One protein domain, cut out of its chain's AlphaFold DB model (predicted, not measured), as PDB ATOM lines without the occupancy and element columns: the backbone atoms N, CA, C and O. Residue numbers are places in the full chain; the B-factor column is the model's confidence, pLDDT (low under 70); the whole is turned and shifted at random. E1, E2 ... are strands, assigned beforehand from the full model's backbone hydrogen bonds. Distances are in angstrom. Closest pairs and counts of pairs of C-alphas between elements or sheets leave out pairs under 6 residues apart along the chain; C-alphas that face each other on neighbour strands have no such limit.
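What this domain is: This is residues 2 to 71 of the 258 residues of an uncharacterized protein of Ancylostoma duodenale (UniProt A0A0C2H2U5). With little regular structure, the domain is a sharply bent ribbon of three two-stranded pieces, hairpin E1-E2, pair E3-E6 and hairpin E4-E5, whose residues 30 to 35 stick out. Unnamed residues 43 to 71 loop back, the C-alphas of Ser 2 and Leu 71 being 8.0 A apart. The 70 printed residues include six strands, E1 to E6 in order, all strand by class though holding only 23 residues; the sheets are antiparallel. It is loose, radius of gyration of the C-alphas 13.8 A, spanning 34 by 33 by 20 A.

How they stand to each other: E1, residues 7 to 10, and E2, residues 17 to 21, form an antiparallel hairpin; N 7 and O 21, 2.8 A, are within hydrogen-bond range. E2 runs on at 97 degrees into E3, residues 23 to 26, antiparallel to E6, residues 39 to 42; N 24 and O 41 are 2.9 A apart. E3 runs on at 87 degrees into E4, residues 29 to 31, in a hairpin with E5, residues 34 to 36; N 31 and O 34 are 2.8 A apart.

Where its parts are: E2 measures 11.3 A. E1 begins at C-alpha 7 (15.089, -27.197, -33.766); E6 ends at C-alpha 42 (15.199, -37.212, -37.951).

The domain as a whole: The farthest C-alphas, Val 13 and Gln 48, are 36.8 A apart. The printed part has no cut. pLDDT is under 70 at residues 2 to 3, 46 to 55 and 69 to 71.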
ATOM      1  N   SER A   2      17.130 -30.018 -27.947       56.16
ATOM      2  CA  SER A   2      15.827 -29.702 -27.331       56.16
ATOM      3  C   SER A   2      15.055 -30.917 -26.794       56.16
ATOM      4  O   SER A   2      15.056 -31.982 -27.410       56.16
ATOM      5  N   THR A   3      14.354 -30.735 -25.668       62.09
ATOM      6  CA  THR A   3      13.443 -31.727 -25.056       62.09
ATOM      7  C   THR A   3      12.178 -31.973 -25.877       62.09
ATOM      8  O   THR A   3      11.612 -33.058 -25.821       62.09
ATOM      9  N   ASP A   4      11.734 -30.998 -26.672       72.06
ATOM     10  CA  ASP A   4      10.509 -31.101 -27.476       72.06
ATOM     11  C   ASP A   4      10.719 -31.720 -28.869       72.06
ATOM     12  O   ASP A   4       9.784 -31.769 -29.674       72.06
ATOM     13  N   ARG A   5      11.938 -32.206 -29.148       77.00
ATOM     14  CA  ARG A   5      12.365 -32.791 -30.430       77.00
ATOM     15  C   ARG A   5      12.189 -31.837 -31.626       77.00
ATOM     16  O   ARG A   5      11.906 -32.281 -32.742       77.00
ATOM     17  N   LYS A   6      12.351 -30.528 -31.397       80.81
ATOM     18  CA  LYS A   6      12.359 -29.483 -32.432       80.81
ATOM     19  C   LYS A   6      13.644 -28.657 -32.385       80.81
ATOM     20  O   LYS A   6      14.214 -28.405 -31.326       80.81
ATOM     21  N   MET A   7      14.084 -28.230 -33.562       84.94
ATOM     22  CA  MET A   7      15.089 -27.197 -33.766       84.94
ATOM     23  C   MET A   7      14.376 -25.956 -34.299       84.94
ATOM     24  O   MET A   7      13.739 -26.019 -35.353       84.94
ATOM     25  N   ASP A   8      14.475 -24.845 -33.577       85.56
ATOM     26  CA  ASP A   8      14.090 -23.529 -34.079       85.56
ATOM     27  C   ASP A   8      15.333 -22.861 -34.698       85.56
ATOM     28  O   ASP A   8      16.396 -22.810 -34.082       85.56
ATOM     29  N   LEU A   9      15.205 -22.368 -35.930       87.94
ATOM     30  CA  LEU A   9      16.198 -21.535 -36.608       87.94
ATOM     31  C   LEU A   9      15.751 -20.076 -36.491       87.94
ATOM     32  O   LEU A   9      14.630 -19.749 -36.887       87.94
ATOM     33  N   ILE A  10      16.616 -19.215 -35.964       85.88
ATOM     34  CA  ILE A  10      16.321 -17.813 -35.645       85.88
ATOM     35  C   ILE A  10      17.325 -16.917 -36.379       85.88
ATOM     36  O   ILE A  10      18.519 -17.211 -36.402       85.88
ATOM     37  N   ASP A  11      16.838 -15.840 -36.994       84.38
ATOM     38  CA  ASP A  11      17.665 -14.756 -37.526       84.38
ATOM     39  C   ASP A  11      18.126 -13.886 -36.348       84.38
ATOM     40  O   ASP A  11      17.311 -13.187 -35.747       84.38
ATOM     41  N   ALA A  12      19.414 -13.938 -36.001       77.75
ATOM     42  CA  ALA A  12      19.962 -13.202 -34.858       77.75
ATOM     43  C   ALA A  12      19.904 -11.669 -35.027       77.75
ATOM     44  O   ALA A  12      19.872 -10.949 -34.032       77.75
ATOM     45  N   VAL A  13      19.863 -11.163 -36.267       75.12
ATOM     46  CA  VAL A  13      19.773  -9.719 -36.549       75.12
ATOM     47  C   VAL A  13      18.335  -9.237 -36.382       75.12
ATOM     48  O   VAL A  13      18.093  -8.173 -35.818       75.12
ATOM     49  N   LYS A  14      17.362 -10.021 -36.863       80.81
ATOM     50  CA  LYS A  14      15.937  -9.655 -36.800       80.81
ATOM     51  C   LYS A  14      15.226 -10.123 -35.526       80.81
ATOM     52  O   LYS A  14      14.109  -9.685 -35.274       80.81
ATOM     53  N   GLY A  15      15.811 -11.055 -34.772       75.19
ATOM     54  CA  GLY A  15      15.146 -11.770 -33.674       75.19
ATOM     55  C   GLY A  15      14.018 -12.711 -34.127       75.19
ATOM     56  O   GLY A  15      13.312 -13.291 -33.303       75.19
ATOM     57  N   THR A  16      13.798 -12.870 -35.437       80.94
ATOM     58  CA  THR A  16      12.647 -13.603 -35.974       80.94
ATOM     59  C   THR A  16      12.959 -15.081 -36.162       80.94
ATOM     60  O   THR A  16      13.986 -15.468 -36.725       80.94
ATOM     61  N   ARG A  17      12.035 -15.951 -35.740       83.88
ATOM     62  CA  ARG A  17      12.132 -17.381 -36.041       83.88
ATOM     63  C   ARG A  17      11.858 -17.629 -37.526       83.88
ATOM     64  O   ARG A  17      10.727 -17.490 -37.982       83.88
ATOM     65  N   LEU A  18      12.881 -18.082 -38.244       87.44
ATOM     66  CA  LEU A  18      12.837 -18.436 -39.663       87.44
ATOM     67  C   LEU A  18      12.171 -19.795 -39.920       87.44
ATOM     68  O   LEU A  18      11.468 -19.965 -40.916       87.44
ATOM     69  N   ARG A  19      12.415 -20.795 -39.060       87.56
ATOM     70  CA  ARG A  19      11.870 -22.157 -39.227       87.56
ATOM     71  C   ARG A  19      11.817 -22.911 -37.899       87.56
ATOM     72  O   ARG A  19      12.627 -22.649 -37.022       87.56
ATOM     73  N   ALA A  20      10.912 -23.880 -37.787       86.69
ATOM     74  CA  ALA A  20      10.864 -24.863 -36.703       86.69
ATOM     75  C   ALA A  20      10.747 -26.273 -37.304       86.69
ATOM     76  O   ALA A  20       9.843 -26.509 -38.106       86.69
ATOM     77  N   PHE A  21      11.648 -27.203 -36.971       88.06
ATOM     78  CA  PHE A  21      11.669 -28.542 -37.577       88.06
ATOM     79  C   PHE A  21      12.295 -29.612 -36.666       88.06
ATOM     80  O   PHE A  21      13.308 -29.380 -36.017       88.06
ATOM     81  N   GLY A  22      11.688 -30.804 -36.614       83.19
ATOM     82  CA  GLY A  22      12.247 -31.997 -35.942       83.19
ATOM     83  C   GLY A  22      12.878 -33.015 -36.905       83.19
ATOM     84  O   GLY A  22      13.543 -33.968 -36.499       83.19
ATOM     85  N   VAL A  23      12.651 -32.814 -38.203       85.44
ATOM     86  CA  VAL A  23      13.039 -33.691 -39.309       85.44
ATOM     87  C   VAL A  23      13.483 -32.791 -40.460       85.44
ATOM     88  O   VAL A  23      12.854 -31.758 -40.695       85.44
ATOM     89  N   CYS A  24      14.552 -33.155 -41.163       86.88
ATOM     90  CA  CYS A  24      15.079 -32.393 -42.292       86.88
ATOM     91  C   CYS A  24      15.386 -33.319 -43.473       86.88
ATOM     92  O   CYS A  24      16.002 -34.368 -43.293       86.88
ATOM     93  N   ALA A  25      14.977 -32.929 -44.680       87.06
ATOM     94  CA  ALA A  25      15.505 -33.516 -45.906       87.06
ATOM     95  C   ALA A  25      16.856 -32.855 -46.190       87.06
ATOM     96  O   ALA A  25      16.898 -31.668 -46.522       87.06
ATOM     97  N   LEU A  26      17.949 -33.597 -46.007       83.06
ATOM     98  CA  LEU A  26      19.278 -33.099 -46.347       83.06
ATOM     99  C   LEU A  26      19.558 -33.393 -47.829       83.06
ATOM    100  O   LEU A  26      19.207 -34.479 -48.300       83.06
ATOM    101  N   PRO A  27      20.144 -32.442 -48.582       83.69
ATOM    102  CA  PRO A  27      20.629 -32.710 -49.931       83.69
ATOM    103  C   PRO A  27      21.785 -33.714 -49.893       83.69
ATOM    104  O   PRO A  27      22.392 -33.930 -48.845       83.69
ATOM    105  N   GLU A  28      22.103 -34.302 -51.046       88.00
ATOM    106  CA  GLU A  28      23.308 -35.116 -51.166       88.00
ATOM    107  C   GLU A  28      24.547 -34.216 -51.048       88.00
ATOM    108  O   GLU A  28      24.681 -33.242 -51.793       88.00
ATOM    109  N   VAL A  29      25.417 -34.494 -50.073       85.81
ATOM    110  CA  VAL A  29      26.602 -33.674 -49.770       85.81
ATOM    111  C   VAL A  29      27.763 -34.569 -49.351       85.81
ATOM    112  O   VAL A  29      27.649 -35.347 -48.404       85.81
ATOM    113  N   ALA A  30      28.911 -34.409 -50.009       83.94
ATOM    114  CA  ALA A  30      30.181 -34.957 -49.547       83.94
ATOM    115  C   ALA A  30      30.861 -33.965 -48.584       83.94
ATOM    116  O   ALA A  30      31.174 -32.836 -48.967       83.94
ATOM    117  N   ILE A  31      31.089 -34.381 -47.336       79.31
ATOM    118  CA  ILE A  31      31.824 -33.625 -46.315       79.31
ATOM    119  C   ILE A  31      33.090 -34.418 -45.975       79.31
ATOM    120  O   ILE A  31      33.069 -35.323 -45.139       79.31
ATOM    121  N   GLY A  32      34.193 -34.099 -46.656       80.38
ATOM    122  CA  GLY A  32      35.412 -34.911 -46.603       80.38
ATOM    123  C   GLY A  32      35.133 -36.336 -47.091       80.38
ATOM    124  O   GLY A  32      34.520 -36.518 -48.140       80.38
ATOM    125  N   ASP A  33      35.522 -37.332 -46.296       82.62
ATOM    126  CA  ASP A  33      35.314 -38.757 -46.600       82.62
ATOM    127  C   ASP A  33      33.860 -39.238 -46.377       82.62
ATOM    128  O   ASP A  33      33.545 -40.401 -46.629       82.62
ATOM    129  N   ILE A  34      32.967 -38.378 -45.867       77.38
ATOM    130  CA  ILE A  34      31.585 -38.736 -45.520       77.38
ATOM    131  C   ILE A  34      30.632 -38.247 -46.611       77.38
ATOM    132  O   ILE A  34      30.370 -37.050 -46.729       77.38
ATOM    133  N   THR A  35      30.041 -39.175 -47.360       80.31
ATOM    134  CA  THR A  35      28.905 -38.894 -48.245       80.31
ATOM    135  C   THR A  35      27.585 -39.015 -47.481       80.31
ATOM    136  O   THR A  35      27.215 -40.081 -46.987       80.31
ATOM    137  N   LEU A  36      26.854 -37.906 -47.376       79.88
ATOM    138  CA  LEU A  36      25.458 -37.896 -46.951       79.88
ATOM    139  C   LEU A  36      24.582 -38.057 -48.193       79.88
ATOM    140  O   LEU A  36      24.587 -37.183 -49.051       79.88
ATOM    141  N   GLU A  37      23.842 -39.160 -48.287       84.62
ATOM    142  CA  GLU A  37      22.830 -39.375 -49.331       84.62
ATOM    143  C   GLU A  37      21.639 -38.419 -49.154       84.62
ATOM    144  O   GLU A  37      21.277 -38.067 -48.026       84.62
ATOM    145  N   HIS A  38      20.957 -38.064 -50.251       85.69
ATOM    146  CA  HIS A  38      19.697 -37.322 -50.163       85.69
ATOM    147  C   HIS A  38      18.645 -38.138 -49.399       85.69
ATOM    148  O   HIS A  38      18.104 -39.127 -49.904       85.69
ATOM    149  N   LYS A  39      18.334 -37.723 -48.168       86.25
ATOM    150  CA  LYS A  39      17.425 -38.467 -47.294       86.25
ATOM    151  C   LYS A  39      16.763 -37.573 -46.259       86.25
ATOM    152  O   LYS A  39      17.279 -36.536 -45.844       86.25
ATOM    153  N   VAL A  40      15.590 -38.014 -45.818       85.50
ATOM    154  CA  VAL A  40      14.853 -37.420 -44.704       85.50
ATOM    155  C   VAL A  40      15.437 -37.954 -43.394       85.50
ATOM    156  O   VAL A  40      15.212 -39.108 -43.028       85.50
ATOM    157  N   TYR A  41      16.195 -37.113 -42.693       81.50
ATOM    158  CA  TYR A  41      16.808 -37.422 -41.404       81.50
ATOM    159  C   TYR A  41      15.978 -36.844 -40.257       81.50
ATOM    160  O   TYR A  41      15.615 -35.665 -40.245       81.50
ATOM    161  N   LYS A  42      15.709 -37.670 -39.245       81.12
ATOM    162  CA  LYS A  42      15.199 -37.212 -37.951       81.12
ATOM    163  C   LYS A  42      16.375 -36.630 -37.165       81.12
ATOM    164  O   LYS A  42      17.365 -37.324 -36.956       81.12
ATOM    165  N   LEU A  43      16.275 -35.368 -36.751       78.00
ATOM    166  CA  LEU A  43      17.383 -34.648 -36.097       78.00
ATOM    167  C   LEU A  43      17.502 -34.954 -34.598       78.00
ATOM    168  O   LEU A  43      18.471 -34.574 -33.948       78.00
ATOM    169  N   PHE A  44      16.496 -35.633 -34.049       76.81
ATOM    170  CA  PHE A  44      16.371 -35.951 -32.638       76.81
ATOM    171  C   PHE A  44      16.211 -37.456 -32.479       76.81
ATOM    172  O   PHE A  44      15.384 -38.077 -33.151       76.81
ATOM    173  N   HIS A  45      16.992 -38.040 -31.580       70.12
ATOM    174  CA  HIS A  45      16.839 -39.442 -31.216       70.12
ATOM    175  C   HIS A  45      15.517 -39.657 -30.469       70.12
ATOM    176  O   HIS A  45      14.932 -38.718 -29.925       70.12
ATOM    177  N   ASP A  46      15.032 -40.896 -30.462       64.94
ATOM    178  CA  ASP A  46      13.958 -41.299 -29.555       64.94
ATOM    179  C   ASP A  46      14.502 -41.479 -28.133       64.94
ATOM    180  O   ASP A  46      15.687 -41.767 -27.952       64.94
ATOM    181  N   ASP A  47      13.628 -41.326 -27.134       59.31
ATOM    182  CA  ASP A  47      13.971 -41.131 -25.710       59.31
ATOM    183  C   ASP A  47      14.769 -42.289 -25.061       59.31
ATOM    184  O   ASP A  47      15.220 -42.192 -23.925       59.31
ATOM    185  N   GLN A  48      14.989 -43.380 -25.798       57.53
ATOM    186  CA  GLN A  48      15.782 -44.555 -25.422       57.53
ATOM    187  C   GLN A  48      17.310 -44.322 -25.434       57.53
ATOM    188  O   GLN A  48      18.055 -45.226 -25.057       57.53
ATOM    189  N   LEU A  49      17.810 -43.165 -25.897       52.09
ATOM    190  CA  LEU A  49      19.251 -42.886 -25.994       52.09
ATOM    191  C   LEU A  49      19.661 -41.651 -25.171       52.09
ATOM    192  O   LEU A  49      19.685 -40.532 -25.672       52.09
ATOM    193  N   MET A  50      20.038 -41.855 -23.908       51.88
ATOM    194  CA  MET A  50      20.340 -40.780 -22.943       51.88
ATOM    195  C   MET A  50      21.771 -40.199 -23.055       51.88
ATOM    196  O   MET A  50      22.403 -39.893 -22.052       51.88
ATOM    197  N   SER A  51      22.310 -40.044 -24.271       49.47
ATOM    198  CA  SER A  51      23.731 -39.724 -24.509       49.47
ATOM    199  C   SER A  51      23.948 -38.387 -25.227       49.47
ATOM    200  O   SER A  51      24.431 -38.367 -26.361       49.47
ATOM    201  N   PHE A  52      23.636 -37.256 -24.581       55.47
ATOM    202  CA  PHE A  52      23.923 -35.930 -25.151       55.47
ATOM    203  C   PHE A  52      24.462 -34.938 -24.122       55.47
ATOM    204  O   PHE A  52      23.730 -34.484 -23.242       55.47
ATOM    205  N   GLN A  53      25.693 -34.471 -24.333       56.22
ATOM    206  CA  GLN A  53      26.146 -33.213 -23.749       56.22
ATOM    207  C   GLN A  53      25.296 -32.069 -24.324       56.22
ATOM    208  O   GLN A  53      25.217 -31.870 -25.540       56.22
ATOM    209  N   ARG A  54      24.638 -31.296 -23.456       65.31
ATOM    210  CA  ARG A  54      23.864 -30.107 -23.850       65.31
ATOM    211  C   ARG A  54      24.775 -28.875 -23.922       65.31
ATOM    212  O   ARG A  54      24.621 -27.945 -23.143       65.31
ATOM    213  N   GLY A  55      25.736 -28.901 -24.846       69.19
ATOM    214  CA  GLY A  55      26.644 -27.780 -25.109       69.19
ATOM    215  C   GLY A  55      26.070 -26.759 -26.095       69.19
ATOM    216  O   GLY A  55      25.247 -27.106 -26.944       69.19
ATOM    217  N   VAL A  56      26.540 -25.514 -25.990       76.56
ATOM    218  CA  VAL A  56      26.492 -24.535 -27.087       76.56
ATOM    219  C   VAL A  56      27.640 -24.859 -28.048       76.56
ATOM    220  O   VAL A  56      28.745 -25.151 -27.596       76.56
ATOM    221  N   ALA A  57      27.388 -24.829 -29.355       80.62
ATOM    222  CA  ALA A  57      28.388 -25.109 -30.383       80.62
ATOM    223  C   ALA A  57      28.341 -24.062 -31.502       80.62
ATOM    224  O   ALA A  57      27.265 -23.702 -31.977       80.62
ATOM    225  N   PHE A  58      29.509 -23.608 -31.949       82.31
ATOM    226  CA  PHE A  58      29.654 -22.712 -33.094       82.31
ATOM    227  C   PHE A  58      29.912 -23.525 -34.366       82.31
ATOM    228  O   PHE A  58      30.655 -24.508 -34.345       82.31
ATOM    229  N   SER A  59      29.340 -23.107 -35.496       83.62
ATOM    230  CA  SER A  59      29.786 -23.582 -36.811       83.62
ATOM    231  C   SER A  59      31.238 -23.155 -37.077       83.62
ATOM    232  O   SER A  59      31.595 -22.050 -36.668       83.62
ATOM    233  N   PRO A  60      32.036 -23.916 -37.852       78.94
ATOM    234  CA  PRO A  60      33.419 -23.545 -38.179       78.94
ATOM    235  C   PRO A  60      33.592 -22.163 -38.833       78.94
ATOM    236  O   PRO A  60      34.640 -21.548 -38.691       78.94
ATOM    237  N   CYS A  61      32.569 -21.653 -39.527       78.31
ATOM    238  CA  CYS A  61      32.562 -20.318 -40.136       78.31
ATOM    239  C   CYS A  61      32.060 -19.192 -39.206       78.31
ATOM    240  O   CYS A  61      31.909 -18.061 -39.660       78.31
ATOM    241  N   GLY A  62      31.724 -19.486 -37.946       78.19
ATOM    242  CA  GLY A  62      31.189 -18.523 -36.971       78.19
ATOM    243  C   GLY A  62      29.766 -18.001 -37.237       78.19
ATOM    244  O   GLY A  62      29.205 -17.333 -36.376       78.19
ATOM    245  N   GLN A  63      29.154 -18.315 -38.384       82.00
ATOM    246  CA  GLN A  63      27.852 -17.764 -38.799       82.00
ATOM    247  C   GLN A  63      26.641 -18.370 -38.071       82.00
ATOM    248  O   GLN A  63      25.577 -17.756 -38.041       82.00
ATOM    249  N   LEU A  64      26.775 -19.576 -37.514       81.56
ATOM    250  CA  LEU A  64      25.709 -20.284 -36.809       81.56
ATOM    251  C   LEU A  64      26.150 -20.637 -35.385       81.56
ATOM    252  O   LEU A  64      27.227 -21.199 -35.177       81.56
ATOM    253  N   ILE A  65      25.264 -20.388 -34.421       83.81
ATOM    254  CA  ILE A  65      25.359 -20.906 -33.054       83.81
ATOM    255  C   ILE A  65      24.223 -21.910 -32.856       83.81
ATOM    256  O   ILE A  65      23.058 -21.604 -33.104       83.81
ATOM    257  N   ILE A  66      24.558 -23.111 -32.397       82.62
ATOM    258  CA  ILE A  66      23.602 -24.139 -31.988       82.62
ATOM    259  C   ILE A  66      23.585 -24.154 -30.462       82.62
ATOM    260  O   ILE A  66      24.550 -24.583 -29.832       82.62
ATOM    261  N   ALA A  67      22.483 -23.699 -29.865       78.25
ATOM    262  CA  ALA A  67      22.276 -23.699 -28.421       78.25
ATOM    263  C   ALA A  67      21.119 -24.639 -28.022       78.25
ATOM    264  O   ALA A  67      20.142 -24.786 -28.766       78.25
ATOM    265  N   PRO A  68      21.183 -25.303 -26.854       74.50
ATOM    266  CA  PRO A  68      20.058 -26.057 -26.318       74.50
ATOM    267  C   PRO A  68      18.936 -25.115 -25.850       74.50
ATOM    268  O   PRO A  68      19.101 -24.367 -24.893       74.50
ATOM    269  N   CYS A  69      17.770 -25.194 -26.492       65.94
ATOM    270  CA  CYS A  69      16.549 -24.512 -26.051       65.94
ATOM    271  C   CYS A  69      15.783 -25.342 -24.993       65.94
ATOM    272  O   CYS A  69      16.017 -26.549 -24.856       65.94
ATOM    273  N   LYS A  70      14.851 -24.696 -24.272       62.94
ATOM    274  CA  LYS A  70      13.955 -25.289 -23.253       62.94
ATOM    275  C   LYS A  70      14.692 -26.085 -22.175       62.94
ATOM    276  O   LYS A  70      14.460 -27.278 -21.965       62.94
ATOM    277  N   LEU A  71      15.592 -25.393 -21.493       68.69
ATOM    278  CA  LEU A  71      16.273 -25.884 -20.304       68.69
ATOM    279  C   LEU A  71      15.565 -25.360 -19.046       68.69
ATOM    280  O   LEU A  71      15.028 -24.253 -19.085       68.69
TER     281      LEU A  71